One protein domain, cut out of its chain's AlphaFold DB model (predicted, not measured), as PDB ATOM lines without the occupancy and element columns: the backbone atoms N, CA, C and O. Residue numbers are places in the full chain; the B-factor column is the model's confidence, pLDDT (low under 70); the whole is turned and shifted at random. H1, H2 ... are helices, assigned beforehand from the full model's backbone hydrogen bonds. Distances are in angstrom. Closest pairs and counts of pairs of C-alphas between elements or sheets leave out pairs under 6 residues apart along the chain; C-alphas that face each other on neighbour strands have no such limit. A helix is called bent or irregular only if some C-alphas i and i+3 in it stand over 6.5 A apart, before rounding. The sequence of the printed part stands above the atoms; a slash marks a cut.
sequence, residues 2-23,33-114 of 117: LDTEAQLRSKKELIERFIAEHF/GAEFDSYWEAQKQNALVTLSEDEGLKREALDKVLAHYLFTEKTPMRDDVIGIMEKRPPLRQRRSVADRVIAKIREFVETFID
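AT A GLANCE: This is residues 2 to 23 and 33 to 114 of the 117 residues of the protein "EcoR124_C domain-containing protein" of Roseibaca ekhonensis (UniProt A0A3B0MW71). Two long helices, H2 and H5, run side by side in opposite directions but slid lengthwise past each other, making the long axis; H1 crosses them near one end, and the helical hairpin of H3 and H4 packs on them farther along. The printed part has 104 residues, with five named helices in the order H1 to H5 and no named strand: all helix. It is only just compact, close to loose, with a radius of gyration of the C-alphas of 15.1 A, and elongated, spanning 46 by 29 by 22 A.

HOW THE PARTS SIT: H5, residues 91 to 114, and H2, residues 33 to 55, are the hub, touching three helices each. They touch at a shallow tilt of 1 degree, opposite ways; their closest C-alphas, Lys 44 and Phe 112, are 6.2 A apart. H4, residues 78 to 84, touches H5, about perpendicular at 82 degrees, with C-alphas 78 and 98 closest at 5.1 A. H1, residues 2 to 21, touches H5 with residues 6 to 11 alone, about perpendicular at 79 degrees; C-alphas 10 and 111 are closest at 5.5 A. H1 and H2 only just touch, with 3 pairs of C-alphas within 8 A, Phe 18 and Phe 36 closest at 6.8 A. H3, residues 59 to 72, touches H2 at a steep tilt of 65 degrees, C-alphas 52 and 59 closest at 5.8 A. H1 is apart from H3 and H4. Every O i to N i+4 pair is within hydrogen-bond range in H1, H2, H3 and H4; in H5, 17 of 20 are.

IN THESE COORDINATES: H5 is 33.4 A long, from C-alpha 91 at (-61.342, -38.802, -38.356), and irregular: C-alphas 92 and 95 are 7.2 A apart. H2 measures 32.7 A, H1 28.9 A from C-alpha 2 at (-52.368, -20.735, -8.289), H3 20.0 A and H4 10.2 A.

THE WHOLE: The farthest C-alphas, Gly 33 and Arg 92, are 47.7 A apart. Residues 24 to 32 are not printed; C-alphas 23 and 33 are 11.0 A apart across the cut. Of the links printed whole, H2 to H3 and H3 to H4 are tight and H4 to H5 is short. Residues 2 to 4 and 6 to 7 have pLDDT under 70.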
ATOM      1  N   LEU A   2     -51.992 -19.344  -7.983       56.22
ATOM      2  CA  LEU A   2     -52.368 -20.735  -8.289       56.22
ATOM      3  C   LEU A   2     -51.172 -21.595  -8.741       56.22
ATOM      4  O   LEU A   2     -51.058 -22.734  -8.305       56.22
ATOM      5  N   ASP A   3     -50.250 -21.029  -9.525       57.72
ATOM      6  CA  ASP A   3     -49.109 -21.780 -10.082       57.72
ATOM      7  C   ASP A   3     -48.143 -22.277  -8.992       57.72
ATOM      8  O   ASP A   3     -47.702 -23.420  -9.007       57.72
ATOM      9  N   THR A   4     -47.903 -21.462  -7.958       66.88
ATOM     10  CA  THR A   4     -47.040 -21.828  -6.821       66.88
ATOM     11  C   THR A   4     -47.645 -22.939  -5.955       66.88
ATOM     12  O   THR A   4     -46.916 -23.758  -5.401       66.88
ATOM     13  N   GLU A   5     -48.973 -22.986  -5.810       72.31
ATOM     14  CA  GLU A   5     -49.642 -24.040  -5.036       72.31
ATOM     15  C   GLU A   5     -49.605 -25.384  -5.778       72.31
ATOM     16  O   GLU A   5     -49.355 -26.417  -5.157       72.31
ATOM     17  N   ALA A   6     -49.814 -25.362  -7.099       66.62
ATOM     18  CA  ALA A   6     -49.697 -26.544  -7.949       66.62
ATOM     19  C   ALA A   6     -48.269 -27.109  -7.919       66.62
ATOM     20  O   ALA A   6     -48.088 -28.286  -7.619       66.62
ATOM     21  N   GLN A   7     -47.256 -26.253  -8.075       67.62
ATOM     22  CA  GLN A   7     -45.843 -26.634  -7.979       67.62
ATOM     23  C   GLN A   7     -45.496 -27.285  -6.629       67.62
ATOM     24  O   GLN A   7     -44.867 -28.342  -6.580       67.62
ATOM     25  N   LEU A   8     -45.950 -26.699  -5.514       76.50
ATOM     26  CA  LEU A   8     -45.728 -27.263  -4.177       76.50
ATOM     27  C   LEU A   8     -46.453 -28.601  -3.973       76.50
ATOM     28  O   LEU A   8     -45.935 -29.465  -3.262       76.50
ATOM     29  N   ARG A   9     -47.630 -28.789  -4.588       76.25
ATOM     30  CA  ARG A   9     -48.361 -30.065  -4.565       76.25
ATOM     31  C   ARG A   9     -47.601 -31.139  -5.338       76.25
ATOM     32  O   ARG A   9     -47.344 -32.191  -4.760       76.25
ATOM     33  N   SER A  10     -47.182 -30.846  -6.569       77.19
ATOM     34  CA  SER A  10     -46.391 -31.769  -7.389       77.19
ATOM     35  C   SER A  10     -45.122 -32.186  -6.650       77.19
ATOM     36  O   SER A  10     -44.917 -33.369  -6.400       77.19
ATOM     37  N   LYS A  11     -44.324 -31.227  -6.161       79.81
ATOM     38  CA  LYS A  11     -43.085 -31.516  -5.418       79.81
ATOM     39  C   LYS A  11     -43.314 -32.388  -4.182       79.81
ATOM     40  O   LYS A  11     -42.522 -33.286  -3.901       79.81
ATOM     41  N   LYS A  12     -44.403 -32.147  -3.445       84.25
ATOM     42  CA  LYS A  12     -44.777 -32.955  -2.279       84.25
ATOM     43  C   LYS A  12     -45.067 -34.406  -2.668       84.25
ATOM     44  O   LYS A  12     -44.535 -35.306  -2.025       84.25
ATOM     45  N   GLU A  13     -45.869 -34.631  -3.706       83.38
ATOM     46  CA  GLU A  13     -46.203 -35.982  -4.176       83.38
ATOM     47  C   GLU A  13     -44.949 -36.757  -4.606       83.38
ATOM     48  O   GLU A  13     -44.818 -37.946  -4.314       83.38
ATOM     49  N   LEU A  14     -43.978 -36.081  -5.226       83.94
ATOM     50  CA  LEU A  14     -42.703 -36.693  -5.611       83.94
ATOM     51  C   LEU A  14     -41.868 -37.131  -4.414       83.94
ATOM     52  O   LEU A  14     -41.330 -38.238  -4.405       83.94
ATOM     53  N   ILE A  15     -41.783 -36.280  -3.393       85.38
ATOM     54  CA  ILE A  15     -41.071 -36.599  -2.153       85.38
ATOM     55  C   ILE A  15     -41.754 -37.770  -1.438       85.38
ATOM     56  O   ILE A  15     -41.075 -38.690  -0.985       85.38
ATOM     57  N   GLU A  16     -43.086 -37.775  -1.359       88.25
ATOM     58  CA  GLU A  16     -43.841 -38.867  -0.735       88.25
ATOM     59  C   GLU A  16     -43.607 -40.203  -1.455       88.25
ATOM     60  O   GLU A  16     -43.360 -41.218  -0.797       88.25
ATOM     61  N   ARG A  17     -43.598 -40.203  -2.794       87.56
ATOM     62  CA  ARG A  17     -43.284 -41.397  -3.596       87.56
ATOM     63  C   ARG A  17     -41.843 -41.861  -3.410       87.56
ATOM     64  O   ARG A  17     -41.623 -43.047  -3.186       87.56
ATOM     65  N   PHE A  18     -40.874 -40.948  -3.413       88.88
ATOM     66  CA  PHE A  18     -39.475 -41.286  -3.144       88.88
ATOM     67  C   PHE A  18     -39.290 -41.925  -1.763       88.88
ATOM     68  O   PHE A  18     -38.600 -42.938  -1.630       88.88
ATOM     69  N   ILE A  19     -39.944 -41.374  -0.736       87.81
ATOM     70  CA  ILE A  19     -39.896 -41.928   0.621       87.81
ATOM     71  C   ILE A  19     -40.500 -43.336   0.659       87.81
ATOM     72  O   ILE A  19     -39.916 -44.239   1.257       87.81
ATOM     73  N   ALA A  20     -41.651 -43.533   0.018       87.88
ATOM     74  CA  ALA A  20     -42.353 -44.811   0.027       87.88
ATOM     75  C   ALA A  20     -41.640 -45.904  -0.788       87.88
ATOM     76  O   ALA A  20     -41.642 -47.067  -0.385       87.88
ATOM     77  N   GLU A  21     -41.053 -45.548  -1.932       85.50
ATOM     78  CA  GLU A  21     -40.553 -46.511  -2.921       85.50
ATOM     79  C   GLU A  21     -39.031 -46.723  -2.855       85.50
ATOM     80  O   GLU A  21     -38.559 -47.827  -3.131       85.50
ATOM     81  N   HIS A  22     -38.253 -45.699  -2.487       83.94
ATOM     82  CA  HIS A  22     -36.786 -45.714  -2.619       83.94
ATOM     83  C   HIS A  22     -36.053 -45.539  -1.286       83.94
ATOM     84  O   HIS A  22     -35.066 -46.228  -1.028       83.94
ATOM     85  N   PHE A  23     -36.553 -44.677  -0.397       85.12
ATOM     86  CA  PHE A  23     -35.827 -44.260   0.811       85.12
ATOM     87  C   PHE A  23     -35.501 -45.407   1.777       85.12
ATOM     88  O   PHE A  23     -34.417 -45.428   2.356       85.12
ATOM     89  N   GLY A  33     -30.038 -36.258  -1.532       87.19
ATOM     90  CA  GLY A  33     -30.316 -35.344  -2.640       87.19
ATOM     91  C   GLY A  33     -29.981 -35.982  -3.986       87.19
ATOM     92  O   GLY A  33     -30.840 -36.066  -4.858       87.19
ATOM     93  N   ALA A  34     -28.769 -36.524  -4.121       88.69
ATOM     94  CA  ALA A  34     -28.342 -37.197  -5.349       88.69
ATOM     95  C   ALA A  34     -29.197 -38.438  -5.675       88.69
ATOM     96  O   ALA A  34     -29.495 -38.716  -6.838       88.69
ATOM     97  N   GLU A  35     -29.619 -39.178  -4.649       90.62
ATOM     98  CA  GLU A  35     -30.519 -40.327  -4.797       90.62
ATOM     99  C   GLU A  35     -31.919 -39.908  -5.250       90.62
ATOM    100  O   GLU A  35     -32.513 -40.570  -6.103       90.62
ATOM    101  N   PHE A  36     -32.439 -38.797  -4.718       88.56
ATOM    102  CA  PHE A  36     -33.704 -38.227  -5.173       88.56
ATOM    103  C   PHE A  36     -33.621 -37.799  -6.638       88.56
ATOM    104  O   PHE A  36     -34.485 -38.191  -7.417       88.56
ATOM    105  N   ASP A  37     -32.563 -37.089  -7.036       88.00
ATOM    106  CA  ASP A  37     -32.363 -36.657  -8.424       88.00
ATOM    107  C   ASP A  37     -32.273 -37.855  -9.382       88.00
ATOM    108  O   ASP A  37     -32.877 -37.858 -10.458       88.00
ATOM    109  N   SER A  38     -31.569 -38.921  -8.984       90.56
ATOM    110  CA  SER A  38     -31.457 -40.141  -9.792       90.56
ATOM    111  C   SER A  38     -32.787 -40.890  -9.911       90.56
ATOM    112  O   SER A  38     -33.183 -41.267 -11.021       90.56
ATOM    113  N   TYR A  39     -33.498 -41.074  -8.794       90.38
ATOM    114  CA  TYR A  39     -34.848 -41.640  -8.793       90.38
ATOM    115  C   TYR A  39     -35.775 -40.809  -9.681       90.38
ATOM    116  O   TYR A  39     -36.543 -41.356 -10.475       90.38
ATOM    117  N   TRP A  40     -35.668 -39.488  -9.584       89.19
ATOM    118  CA  TRP A  40     -36.512 -38.564 -10.307       89.19
ATOM    119  C   TRP A  40     -36.331 -38.654 -11.818       89.19
ATOM    120  O   TRP A  40     -37.306 -38.835 -12.555       89.19
ATOM    121  N   GLU A  41     -35.085 -38.619 -12.286       90.88
ATOM    122  CA  GLU A  41     -34.775 -38.811 -13.699       90.88
ATOM    123  C   GLU A  41     -35.279 -40.166 -14.208       90.88
ATOM    124  O   GLU A  41     -35.871 -40.235 -15.290       90.88
ATOM    125  N   ALA A  42     -35.139 -41.237 -13.419       92.88
ATOM    126  CA  ALA A  42     -35.669 -42.549 -13.778       92.88
ATOM    127  C   ALA A  42     -37.206 -42.544 -13.902       92.88
ATOM    128  O   ALA A  42     -37.745 -43.053 -14.889       92.88
ATOM    129  N   GLN A  43     -37.923 -41.925 -12.956       92.19
ATOM    130  CA  GLN A  43     -39.383 -41.791 -13.024       92.19
ATOM    131  C   GLN A  43     -39.826 -40.968 -14.236       92.19
ATOM    132  O   GLN A  43     -40.766 -41.364 -14.929       92.19
ATOM    133  N   LYS A  44     -39.123 -39.874 -14.542       92.81
ATOM    134  CA  LYS A  44     -39.389 -39.043 -15.722       92.81
ATOM    135  C   LYS A  44     -39.255 -39.847 -17.011       92.81
ATOM    136  O   LYS A  44     -40.140 -39.802 -17.867       92.81
ATOM    137  N   GLN A  45     -38.180 -40.626 -17.147       95.00
ATOM    138  CA  GLN A  45     -37.988 -41.479 -18.321       95.00
ATOM    139  C   GLN A  45     -39.070 -42.557 -18.432       95.00
ATOM    140  O   GLN A  45     -39.622 -42.747 -19.521       95.00
ATOM    141  N   ASN A  46     -39.424 -43.206 -17.321       95.31
ATOM    142  CA  ASN A  46     -40.485 -44.215 -17.279       95.31
ATOM    143  C   ASN A  46     -41.850 -43.632 -17.670       95.31
ATOM    144  O   ASN A  46     -42.584 -44.249 -18.442       95.31
ATOM    145  N   ALA A  47     -42.178 -42.428 -17.196       94.25
ATOM    146  CA  ALA A  47     -43.419 -41.744 -17.542       94.25
ATOM    147  C   ALA A  47     -43.490 -41.402 -19.038       94.25
ATOM    148  O   ALA A  47     -44.534 -41.595 -19.658       94.25
ATOM    149  N   LEU A  48     -42.378 -40.983 -19.653       95.50
ATOM    150  CA  LEU A  48     -42.324 -40.756 -21.100       95.50
ATOM    151  C   LEU A  48     -42.485 -42.046 -21.911       95.50
ATOM    152  O   LEU A  48     -43.104 -42.024 -22.977       95.50
ATOM    153  N   VAL A  49     -41.907 -43.161 -21.445       96.56
ATOM    154  CA  VAL A  49     -42.063 -44.470 -22.105       96.56
ATOM    155  C   VAL A  49     -43.524 -44.888 -22.026       96.56
ATOM    156  O   VAL A  49     -44.148 -45.091 -23.061       96.56
ATOM    157  N   THR A  50     -44.089 -44.876 -20.819       96.81
ATOM    158  CA  THR A  50     -45.487 -45.241 -20.558       96.81
ATOM    159  C   THR A  50     -46.450 -44.391 -21.385       96.81
ATOM    160  O   THR A  50     -47.321 -44.928 -22.059       96.81
ATOM    161  N   LEU A  51     -46.264 -43.066 -21.418       97.31
ATOM    162  CA  LEU A  51     -47.088 -42.167 -22.232       97.31
ATOM    163  C   LEU A  51     -47.002 -42.506 -23.724       97.31
ATOM    164  O   LEU A  51     -48.014 -42.477 -24.425       97.31
ATOM    165  N   SER A  52     -45.798 -42.813 -24.210       97.31
ATOM    166  CA  SER A  52     -45.589 -43.165 -25.615       97.31
ATOM    167  C   SER A  52     -46.271 -44.486 -25.965       97.31
ATOM    168  O   SER A  52     -46.947 -44.563 -26.987       97.31
ATOM    169  N   GLU A  53     -46.139 -45.500 -25.115       97.50
ATOM    170  CA  GLU A  53     -46.709 -46.832 -25.332       97.50
ATOM    171  C   GLU A  53     -48.240 -46.831 -25.204       97.50
ATOM    172  O   GLU A  53     -48.932 -47.283 -26.120       97.50
ATOM    173  N   ASP A  54     -48.782 -46.250 -24.131       97.19
ATOM    174  CA  ASP A  54     -50.226 -46.218 -23.851       97.19
ATOM    175  C   ASP A  54     -51.026 -45.487 -24.935       97.19
ATOM    176  O   ASP A  54     -52.178 -45.828 -25.220       97.19
ATOM    177  N   GLU A  55     -50.439 -44.442 -25.520       97.31
ATOM    178  CA  GLU A  55     -51.096 -43.607 -26.527       97.31
ATOM    179  C   GLU A  55     -50.620 -43.902 -27.958       97.31
ATOM    180  O   GLU A  55     -51.112 -43.286 -28.909       97.31
ATOM    181  N   GLY A  56     -49.703 -44.861 -28.139       97.50
ATOM    182  CA  GLY A  56     -49.153 -45.240 -29.441       97.50
ATOM    183  C   GLY A  56     -48.477 -44.066 -30.150       97.50
ATOM    184  O   GLY A  56     -48.825 -43.737 -31.291       97.50
ATOM    185  N   LEU A  57     -47.556 -43.390 -29.464       98.25
ATOM    186  CA  LEU A  57     -46.799 -42.238 -29.951       98.25
ATOM    187  C   LEU A  57     -45.374 -42.649 -30.314       98.25
ATOM    188  O   LEU A  57     -44.719 -43.411 -29.608       98.25
ATOM    189  N   LYS A  58     -44.838 -42.056 -31.379       97.81
ATOM    190  CA  LYS A  58     -43.420 -42.189 -31.712       97.81
ATOM    191  C   LYS A  58     -42.594 -41.429 -30.680       97.81
ATOM    192  O   LYS A  58     -42.637 -40.196 -30.665       97.81
ATOM    193  N   ARG A  59     -41.805 -42.147 -29.877       95.19
ATOM    194  CA  ARG A  59     -41.027 -41.574 -28.766       95.19
ATOM    195  C   ARG A  59     -40.195 -40.352 -29.166       95.19
ATOM    196  O   ARG A  59     -40.382 -39.280 -28.608       95.19
ATOM    197  N   GLU A  60     -39.370 -40.471 -30.205       95.56
ATOM    198  CA  GLU A  60     -38.517 -39.360 -30.665       95.56
ATOM    199  C   GLU A  60     -39.310 -38.108 -31.077       95.56
ATOM    200  O   GLU A  60     -38.805 -36.986 -31.038       95.56
ATOM    201  N   ALA A  61     -40.549 -38.287 -31.538       97.06
ATOM    202  CA  ALA A  61     -41.400 -37.182 -31.946       97.06
ATOM    203  C   ALA A  61     -42.127 -36.557 -30.744       97.06
ATOM    204  O   ALA A  61     -42.301 -35.340 -30.722       97.06
ATOM    205  N   LEU A  62     -42.481 -37.358 -29.732       97.50
ATOM    206  CA  LEU A  62     -42.970 -36.858 -28.446       97.50
ATOM    207  C   LEU A  62     -41.915 -35.983 -27.757       97.50
ATOM    208  O   LEU A  62     -42.247 -34.884 -27.316       97.50
ATOM    209  N   ASP A  63     -40.650 -36.409 -27.749       96.00
ATOM    210  CA  ASP A  63     -39.550 -35.628 -27.164       96.00
ATOM    211  C   ASP A  63     -39.429 -34.241 -27.832       96.00
ATOM    212  O   ASP A  63     -39.262 -33.226 -27.158       96.00
ATOM    213  N   LYS A  64     -39.599 -34.166 -29.161       97.56
ATOM    214  CA  LYS A  64     -39.608 -32.891 -29.907       97.56
ATOM    215  C   LYS A  64     -40.812 -32.017 -29.567       97.56
ATOM    216  O   LYS A  64     -40.664 -30.802 -29.456       97.56
ATOM    217  N   VAL A  65     -41.993 -32.619 -29.419       97.62
ATOM    218  CA  VAL A  65     -43.212 -31.904 -29.016       97.62
ATOM    219  C   VAL A  65     -43.049 -31.312 -27.618       97.62
ATOM    220  O   VAL A  65     -43.377 -30.144 -27.418       97.62
ATOM    221  N   LEU A  66     -42.492 -32.075 -26.677       96.44
ATOM    222  CA  LEU A  66     -42.201 -31.601 -25.326       96.44
ATOM    223  C   LEU A  66     -41.163 -30.483 -25.333       96.44
ATOM    224  O   LEU A  66     -41.410 -29.437 -24.747       96.44
ATOM    225  N   ALA A  67     -40.052 -30.647 -26.054       95.50
ATOM    226  CA  ALA A  67     -39.037 -29.600 -26.168       95.50
ATOM    227  C   ALA A  67     -39.617 -28.290 -26.732       95.50
ATOM    228  O   ALA A  67     -39.330 -27.210 -26.222       95.50
ATOM    229  N   HIS A  68     -40.475 -28.378 -27.754       96.75
ATOM    230  CA  HIS A  68     -41.164 -27.209 -28.300       96.75
ATOM    231  C   HIS A  68     -42.145 -26.593 -27.295       96.75
ATOM    232  O   HIS A  68     -42.202 -25.369 -27.174       96.75
ATOM    233  N   TYR A  69     -42.910 -27.416 -26.573       95.81
ATOM    234  CA  TYR A  69     -43.813 -26.931 -25.532       95.81
ATOM    235  C   TYR A  69     -43.029 -26.184 -24.446       95.81
ATOM    236  O   TYR A  69     -43.339 -25.028 -24.186       95.81
ATOM    237  N   LEU A  70     -41.963 -26.770 -23.906       92.75
ATOM    238  CA  LEU A  70     -41.143 -26.145 -22.865       92.75
ATOM    239  C   LEU A  70     -40.465 -24.853 -23.336       92.75
ATOM    240  O   LEU A  70     -40.373 -23.895 -22.582       92.75
ATOM    241  N   PHE A  71     -40.029 -24.792 -24.595       94.06
ATOM    242  CA  PHE A  71     -39.400 -23.587 -25.139       94.06
ATOM    243  C   PHE A  71     -40.394 -22.447 -25.406       94.06
ATOM    244  O   PHE A  71     -40.046 -21.275 -25.295       94.06
ATOM    245  N   THR A  72     -41.615 -22.777 -25.827       95.50
ATOM    246  CA  THR A  72     -42.612 -21.775 -26.246       95.50
ATOM    247  C   THR A  72     -43.673 -21.482 -25.195       95.50
ATOM    248  O   THR A  72     -44.464 -20.562 -25.399       95.50
ATOM    249  N   GLU A  73     -43.737 -22.301 -24.144       91.75
ATOM    250  CA  GLU A  73     -44.811 -22.372 -23.147       91.75
ATOM    251  C   GLU A  73     -46.207 -22.600 -23.764       91.75
ATOM    252  O   GLU A  73     -47.243 -22.393 -23.131       91.75
ATOM    253  N   LYS A  74     -46.270 -23.053 -25.025       94.50
ATOM    254  CA  LYS A  74     -47.523 -23.320 -25.742       94.50
ATOM    255  C   LYS A  74     -47.772 -24.811 -25.863       94.50
ATOM    256  O   LYS A  74     -46.979 -25.544 -26.450       94.50
ATOM    257  N   THR A  75     -48.931 -25.239 -25.372       95.06
ATOM    258  CA  THR A  75     -49.388 -26.625 -25.497       95.06
ATOM    259  C   THR A  75     -49.477 -27.045 -26.968       95.06
ATOM    260  O   THR A  75     -49.917 -26.230 -27.789       95.06
ATOM    261  N   PRO A  76     -49.147 -28.304 -27.308       96.81
ATOM    262  CA  PRO A  76     -49.230 -28.783 -28.682       96.81
ATOM    263  C   PRO A  76     -50.650 -28.696 -29.238       96.81
ATOM    264  O   PRO A  76     -51.640 -28.893 -28.525       96.81
ATOM    265  N   MET A  77     -50.758 -28.432 -30.537       97.38
ATOM    266  CA  MET A  77     -52.029 -28.492 -31.241       97.38
ATOM    267  C   MET A  77     -52.436 -29.946 -31.488       97.38
ATOM    268  O   MET A  77     -51.629 -30.876 -31.474       97.38
ATOM    269  N   ARG A  78     -53.724 -30.151 -31.785       97.25
ATOM    270  CA  ARG A  78     -54.246 -31.487 -32.101       97.25
ATOM    271  C   ARG A  78     -53.507 -32.137 -33.267       97.25
ATOM    272  O   ARG A  78     -53.238 -33.330 -33.216       97.25
ATOM    273  N   ASP A  79     -53.187 -31.362 -34.299       96.56
ATOM    274  CA  ASP A  79     -52.502 -31.885 -35.480       96.56
ATOM    275  C   ASP A  79     -51.047 -32.274 -35.187       96.56
ATOM    276  O   ASP A  79     -50.584 -33.267 -35.749       96.56
ATOM    277  N   ASP A  80     -50.374 -31.589 -34.253       96.88
ATOM    278  CA  ASP A  80     -49.039 -31.978 -33.781       96.88
ATOM    279  C   ASP A  80     -49.099 -33.370 -33.148       96.88
ATOM    280  O   ASP A  80     -48.358 -34.275 -33.530       96.88
ATOM    281  N   VAL A  81     -50.074 -33.583 -32.258       97.81
ATOM    282  CA  VAL A  81     -50.290 -34.872 -31.594       97.81
ATOM    283  C   VAL A  81     -50.649 -35.976 -32.586       97.81
ATOM    284  O   VAL A  81     -50.024 -37.035 -32.588       97.81
ATOM    285  N   ILE A  82     -51.623 -35.747 -33.472       97.88
ATOM    286  CA  ILE A  82     -52.001 -36.735 -34.498       97.88
ATOM    287  C   ILE A  82     -50.823 -37.035 -35.440       97.88
ATOM    288  O   ILE A  82     -50.721 -38.148 -35.969       97.88
ATOM    289  N   GLY A  83     -49.937 -36.062 -35.659       97.44
ATOM    290  CA  GLY A  83     -48.730 -36.193 -36.468       97.44
ATOM    291  C   GLY A  83     -47.694 -37.152 -35.882       97.44
ATOM    292  O   GLY A  83     -47.019 -37.843 -36.652       97.44
ATOM    293  N   ILE A  84     -47.602 -37.238 -34.552       97.38
ATOM    294  CA  ILE A  84     -46.620 -38.083 -33.858       97.38
ATOM    295  C   ILE A  84     -47.124 -39.492 -33.528       97.38
ATOM    296  O   ILE A  84     -46.323 -40.334 -33.129       97.38
ATOM    297  N   MET A  85     -48.413 -39.785 -33.722       97.94
ATOM    298  CA  MET A  85     -48.953 -41.128 -33.484       97.94
ATOM    299  C   MET A  85     -48.353 -42.161 -34.449       97.94
ATOM    300  O   MET A  85     -48.189 -41.904 -35.647       97.94
ATOM    301  N   GLU A  86     -48.078 -43.365 -33.954       97.25
ATOM    302  CA  GLU A  86     -47.632 -44.508 -34.757       97.25
ATOM    303  C   GLU A  86     -48.683 -44.895 -35.797       97.25
ATOM    304  O   GLU A  86     -48.377 -45.080 -36.979       97.25
ATOM    305  N   LYS A  87     -49.950 -44.939 -35.371       96.44
ATOM    306  CA  LYS A  87     -51.103 -45.177 -36.235       96.44
ATOM    307  C   LYS A  87     -52.094 -44.035 -36.113       96.44
ATOM    308  O   LYS A  87     -52.658 -43.782 -35.053       96.44
ATOM    309  N   ARG A  88     -52.378 -43.382 -37.242       95.31
ATOM    310  CA  ARG A  88     -53.369 -42.304 -37.277       95.31
ATOM    311  C   ARG A  88     -54.767 -42.836 -36.938       95.31
ATOM    312  O   ARG A  88     -55.236 -43.761 -37.610       95.31
ATOM    313  N   PRO A  89     -55.474 -42.223 -35.975       95.38
ATOM    314  CA  PRO A  89     -56.828 -42.622 -35.645       95.38
ATOM    315  C   PRO A  89     -57.823 -42.173 -36.734       95.38
ATOM    316  O   PRO A  89     -57.558 -41.225 -37.497       95.38
ATOM    317  N   PRO A  90     -59.003 -42.818 -36.807       96.94
ATOM    318  CA  PRO A  90     -60.101 -42.398 -37.673       96.94
ATOM    319  C   PRO A  90     -60.508 -40.944 -37.412       96.94
ATOM    320  O   PRO A  90     -60.510 -40.504 -36.264       96.94
ATOM    321  N   LEU A  91     -60.946 -40.221 -38.451       95.56
ATOM    322  CA  LEU A  91     -61.342 -38.802 -38.356       95.56
ATOM    323  C   LEU A  91     -62.269 -38.504 -37.167       95.56
ATOM    324  O   LEU A  91     -62.008 -37.579 -36.405       95.56
ATOM    325  N   ARG A  92     -63.292 -39.340 -36.961       96.50
ATOM    326  CA  ARG A  92     -64.264 -39.205 -35.862       96.50
ATOM    327  C   ARG A  92     -63.666 -39.305 -34.450       96.50
ATOM    328  O   ARG A  92     -64.277 -38.815 -33.513       96.50
ATOM    329  N   GLN A  93     -62.501 -39.937 -34.294       96.19
ATOM    330  CA  GLN A  93     -61.813 -40.127 -33.008       96.19
ATOM    331  C   GLN A  93     -60.648 -39.149 -32.806       96.19
ATOM    332  O   GLN A  93     -60.151 -39.026 -31.690       96.19
ATOM    333  N   ARG A  94     -60.203 -38.438 -33.853       96.00
ATOM    334  CA  ARG A  94     -59.014 -37.568 -33.780       96.00
ATOM    335  C   ARG A  94     -59.111 -36.534 -32.672       96.00
ATOM    336  O   ARG A  94     -58.156 -36.368 -31.930       96.00
ATOM    337  N   ARG A  95     -60.267 -35.878 -32.533       96.75
ATOM    338  CA  ARG A  95     -60.469 -34.863 -31.494       96.75
ATOM    339  C   ARG A  95     -60.306 -35.451 -30.095       96.75
ATOM    340  O   ARG A  95     -59.518 -34.930 -29.324       96.75
ATOM    341  N   SER A  96     -61.020 -36.535 -29.790       97.69
ATOM    342  CA  SER A  96     -60.993 -37.140 -28.455       97.69
ATOM    343  C   SER A  96     -59.622 -37.709 -28.101       97.69
ATOM    344  O   SER A  96     -59.181 -37.570 -26.967       97.69
ATOM    345  N   VAL A  97     -58.942 -38.335 -29.067       97.69
ATOM    346  CA  VAL A  97     -57.592 -38.877 -28.863       97.69
ATOM    347  C   VAL A  97     -56.594 -37.745 -28.648       97.69
ATOM    348  O   VAL A  97     -55.860 -37.767 -27.668       97.69
ATOM    349  N   ALA A  98     -56.607 -36.724 -29.508       97.88
ATOM    350  CA  ALA A  98     -55.690 -35.601 -29.378       97.88
ATOM    351  C   ALA A  98     -55.896 -34.842 -28.060       97.88
ATOM    352  O   ALA A  98     -54.923 -34.585 -27.363       97.88
ATOM    353  N   ASP A  99     -57.143 -34.543 -27.682       98.12
ATOM    354  CA  ASP A  99     -57.444 -33.834 -26.431       98.12
ATOM    355  C   ASP A  99     -56.947 -34.622 -25.202       98.12
ATOM    356  O   ASP A  99     -56.374 -34.029 -24.287       98.12
ATOM    357  N   ARG A 100     -57.091 -35.957 -25.200       98.19
ATOM    358  CA  ARG A 100     -56.575 -36.821 -24.126       98.19
ATOM    359  C   ARG A 100     -55.050 -36.796 -24.045       98.19
ATOM    360  O   ARG A 100     -54.502 -36.646 -22.958       98.19
ATOM    361  N   VAL A 101     -54.365 -36.937 -25.176       98.12
ATOM    362  CA  VAL A 101     -52.895 -36.944 -25.201       98.12
ATOM    363  C   VAL A 101     -52.335 -35.577 -24.808       98.12
ATOM    364  O   VAL A 101     -51.377 -35.519 -24.047       98.12
ATOM    365  N   ILE A 102     -52.951 -34.474 -25.251       98.25
ATOM    366  CA  ILE A 102     -52.567 -33.119 -24.821       98.25
ATOM    367  C   ILE A 102     -52.701 -32.984 -23.299       98.25
ATOM    368  O   ILE A 102     -51.807 -32.430 -22.666       98.25
ATOM    369  N   ALA A 103     -53.784 -33.498 -22.703       97.94
ATOM    370  CA  ALA A 103     -53.954 -33.483 -21.250       97.94
ATOM    371  C   ALA A 103     -52.825 -34.248 -20.541       97.94
ATOM    372  O   ALA A 103     -52.178 -33.680 -19.668       97.94
ATOM    373  N   LYS A 104     -52.502 -35.466 -20.994       97.56
ATOM    374  CA  LYS A 104     -51.389 -36.255 -20.438       97.56
ATOM    375  C   LYS A 104     -50.021 -35.579 -20.605       97.56
ATOM    376  O   LYS A 104     -49.189 -35.656 -19.711       97.56
ATOM    377  N   ILE A 105     -49.779 -34.900 -21.730       96.94
ATOM    378  CA  ILE A 105     -48.552 -34.114 -21.949       96.94
ATOM    379  C   ILE A 105     -48.456 -32.966 -20.937       96.94
ATOM    380  O   ILE A 105     -47.377 -32.700 -20.417       96.94
ATOM    381  N   ARG A 106     -49.572 -32.288 -20.645       94.69
ATOM    382  CA  ARG A 106     -49.606 -31.215 -19.641       94.69
ATOM    383  C   ARG A 106     -49.366 -31.746 -18.235       94.69
ATOM    384  O   ARG A 106     -48.527 -31.194 -17.542       94.69
ATOM    385  N   GLU A 107     -50.042 -32.829 -17.857       92.75
ATOM    386  CA  GLU A 107     -49.829 -33.501 -16.566       92.75
ATOM    387  C   GLU A 107     -48.371 -33.947 -16.404       92.75
ATOM    388  O   GLU A 107     -47.786 -33.790 -15.334       92.75
ATOM    389  N   PHE A 108     -47.755 -34.449 -17.482       94.00
ATOM    390  CA  PHE A 108     -46.335 -34.780 -17.486       94.00
ATOM    391  C   PHE A 108     -45.468 -33.549 -17.201       94.00
ATOM    392  O   PHE A 108     -44.588 -33.632 -16.356       94.00
ATOM    393  N   VAL A 109     -45.701 -32.413 -17.864       92.25
ATOM    394  CA  VAL A 109     -44.916 -31.187 -17.627       92.25
ATOM    395  C   VAL A 109     -45.120 -30.654 -16.206       92.25
ATOM    396  O   VAL A 109     -44.138 -30.393 -15.517       92.25
ATOM    397  N   GLU A 110     -46.364 -30.598 -15.733       88.31
ATOM    398  CA  GLU A 110     -46.709 -30.129 -14.383       88.31
ATOM    399  C   GLU A 110     -46.060 -30.988 -13.285       88.31
ATOM    400  O   GLU A 110     -45.592 -30.480 -12.265       88.31
ATOM    401  N   THR A 111     -46.007 -32.304 -13.499       86.88
ATOM    402  CA  THR A 111     -45.386 -33.234 -12.553       86.88
ATOM    403  C   THR A 111     -43.868 -33.182 -12.667       86.88
ATOM    404  O   THR A 111     -43.181 -33.060 -11.656       86.88
ATOM    405  N   PHE A 112     -43.344 -33.301 -13.894       88.12
ATOM    406  CA  PHE A 112     -41.945 -33.644 -14.137       88.12
ATOM    407  C   PHE A 112     -40.990 -32.474 -14.356       88.12
ATOM    408  O   PHE A 112     -39.776 -32.653 -14.239       88.12
ATOM    409  N   ILE A 113     -41.520 -31.306 -14.701       83.69
ATOM    410  CA  ILE A 113     -40.730 -30.133 -15.069       83.69
ATOM    411  C   ILE A 113     -41.023 -29.007 -14.085       83.69
ATOM    412  O   ILE A 113     -40.125 -28.584 -13.363       83.69
ATOM    413  N   ASP A 114     -42.289 -28.613 -13.967       78.81
ATOM    414  CA  ASP A 114     -42.673 -27.485 -13.117       78.81
ATOM    415  C   ASP A 114     -42.536 -27.829 -11.624       78.81
ATOM    416  O   ASP A 114     -42.214 -26.967 -10.814       78.81
TER     417      ASP A 114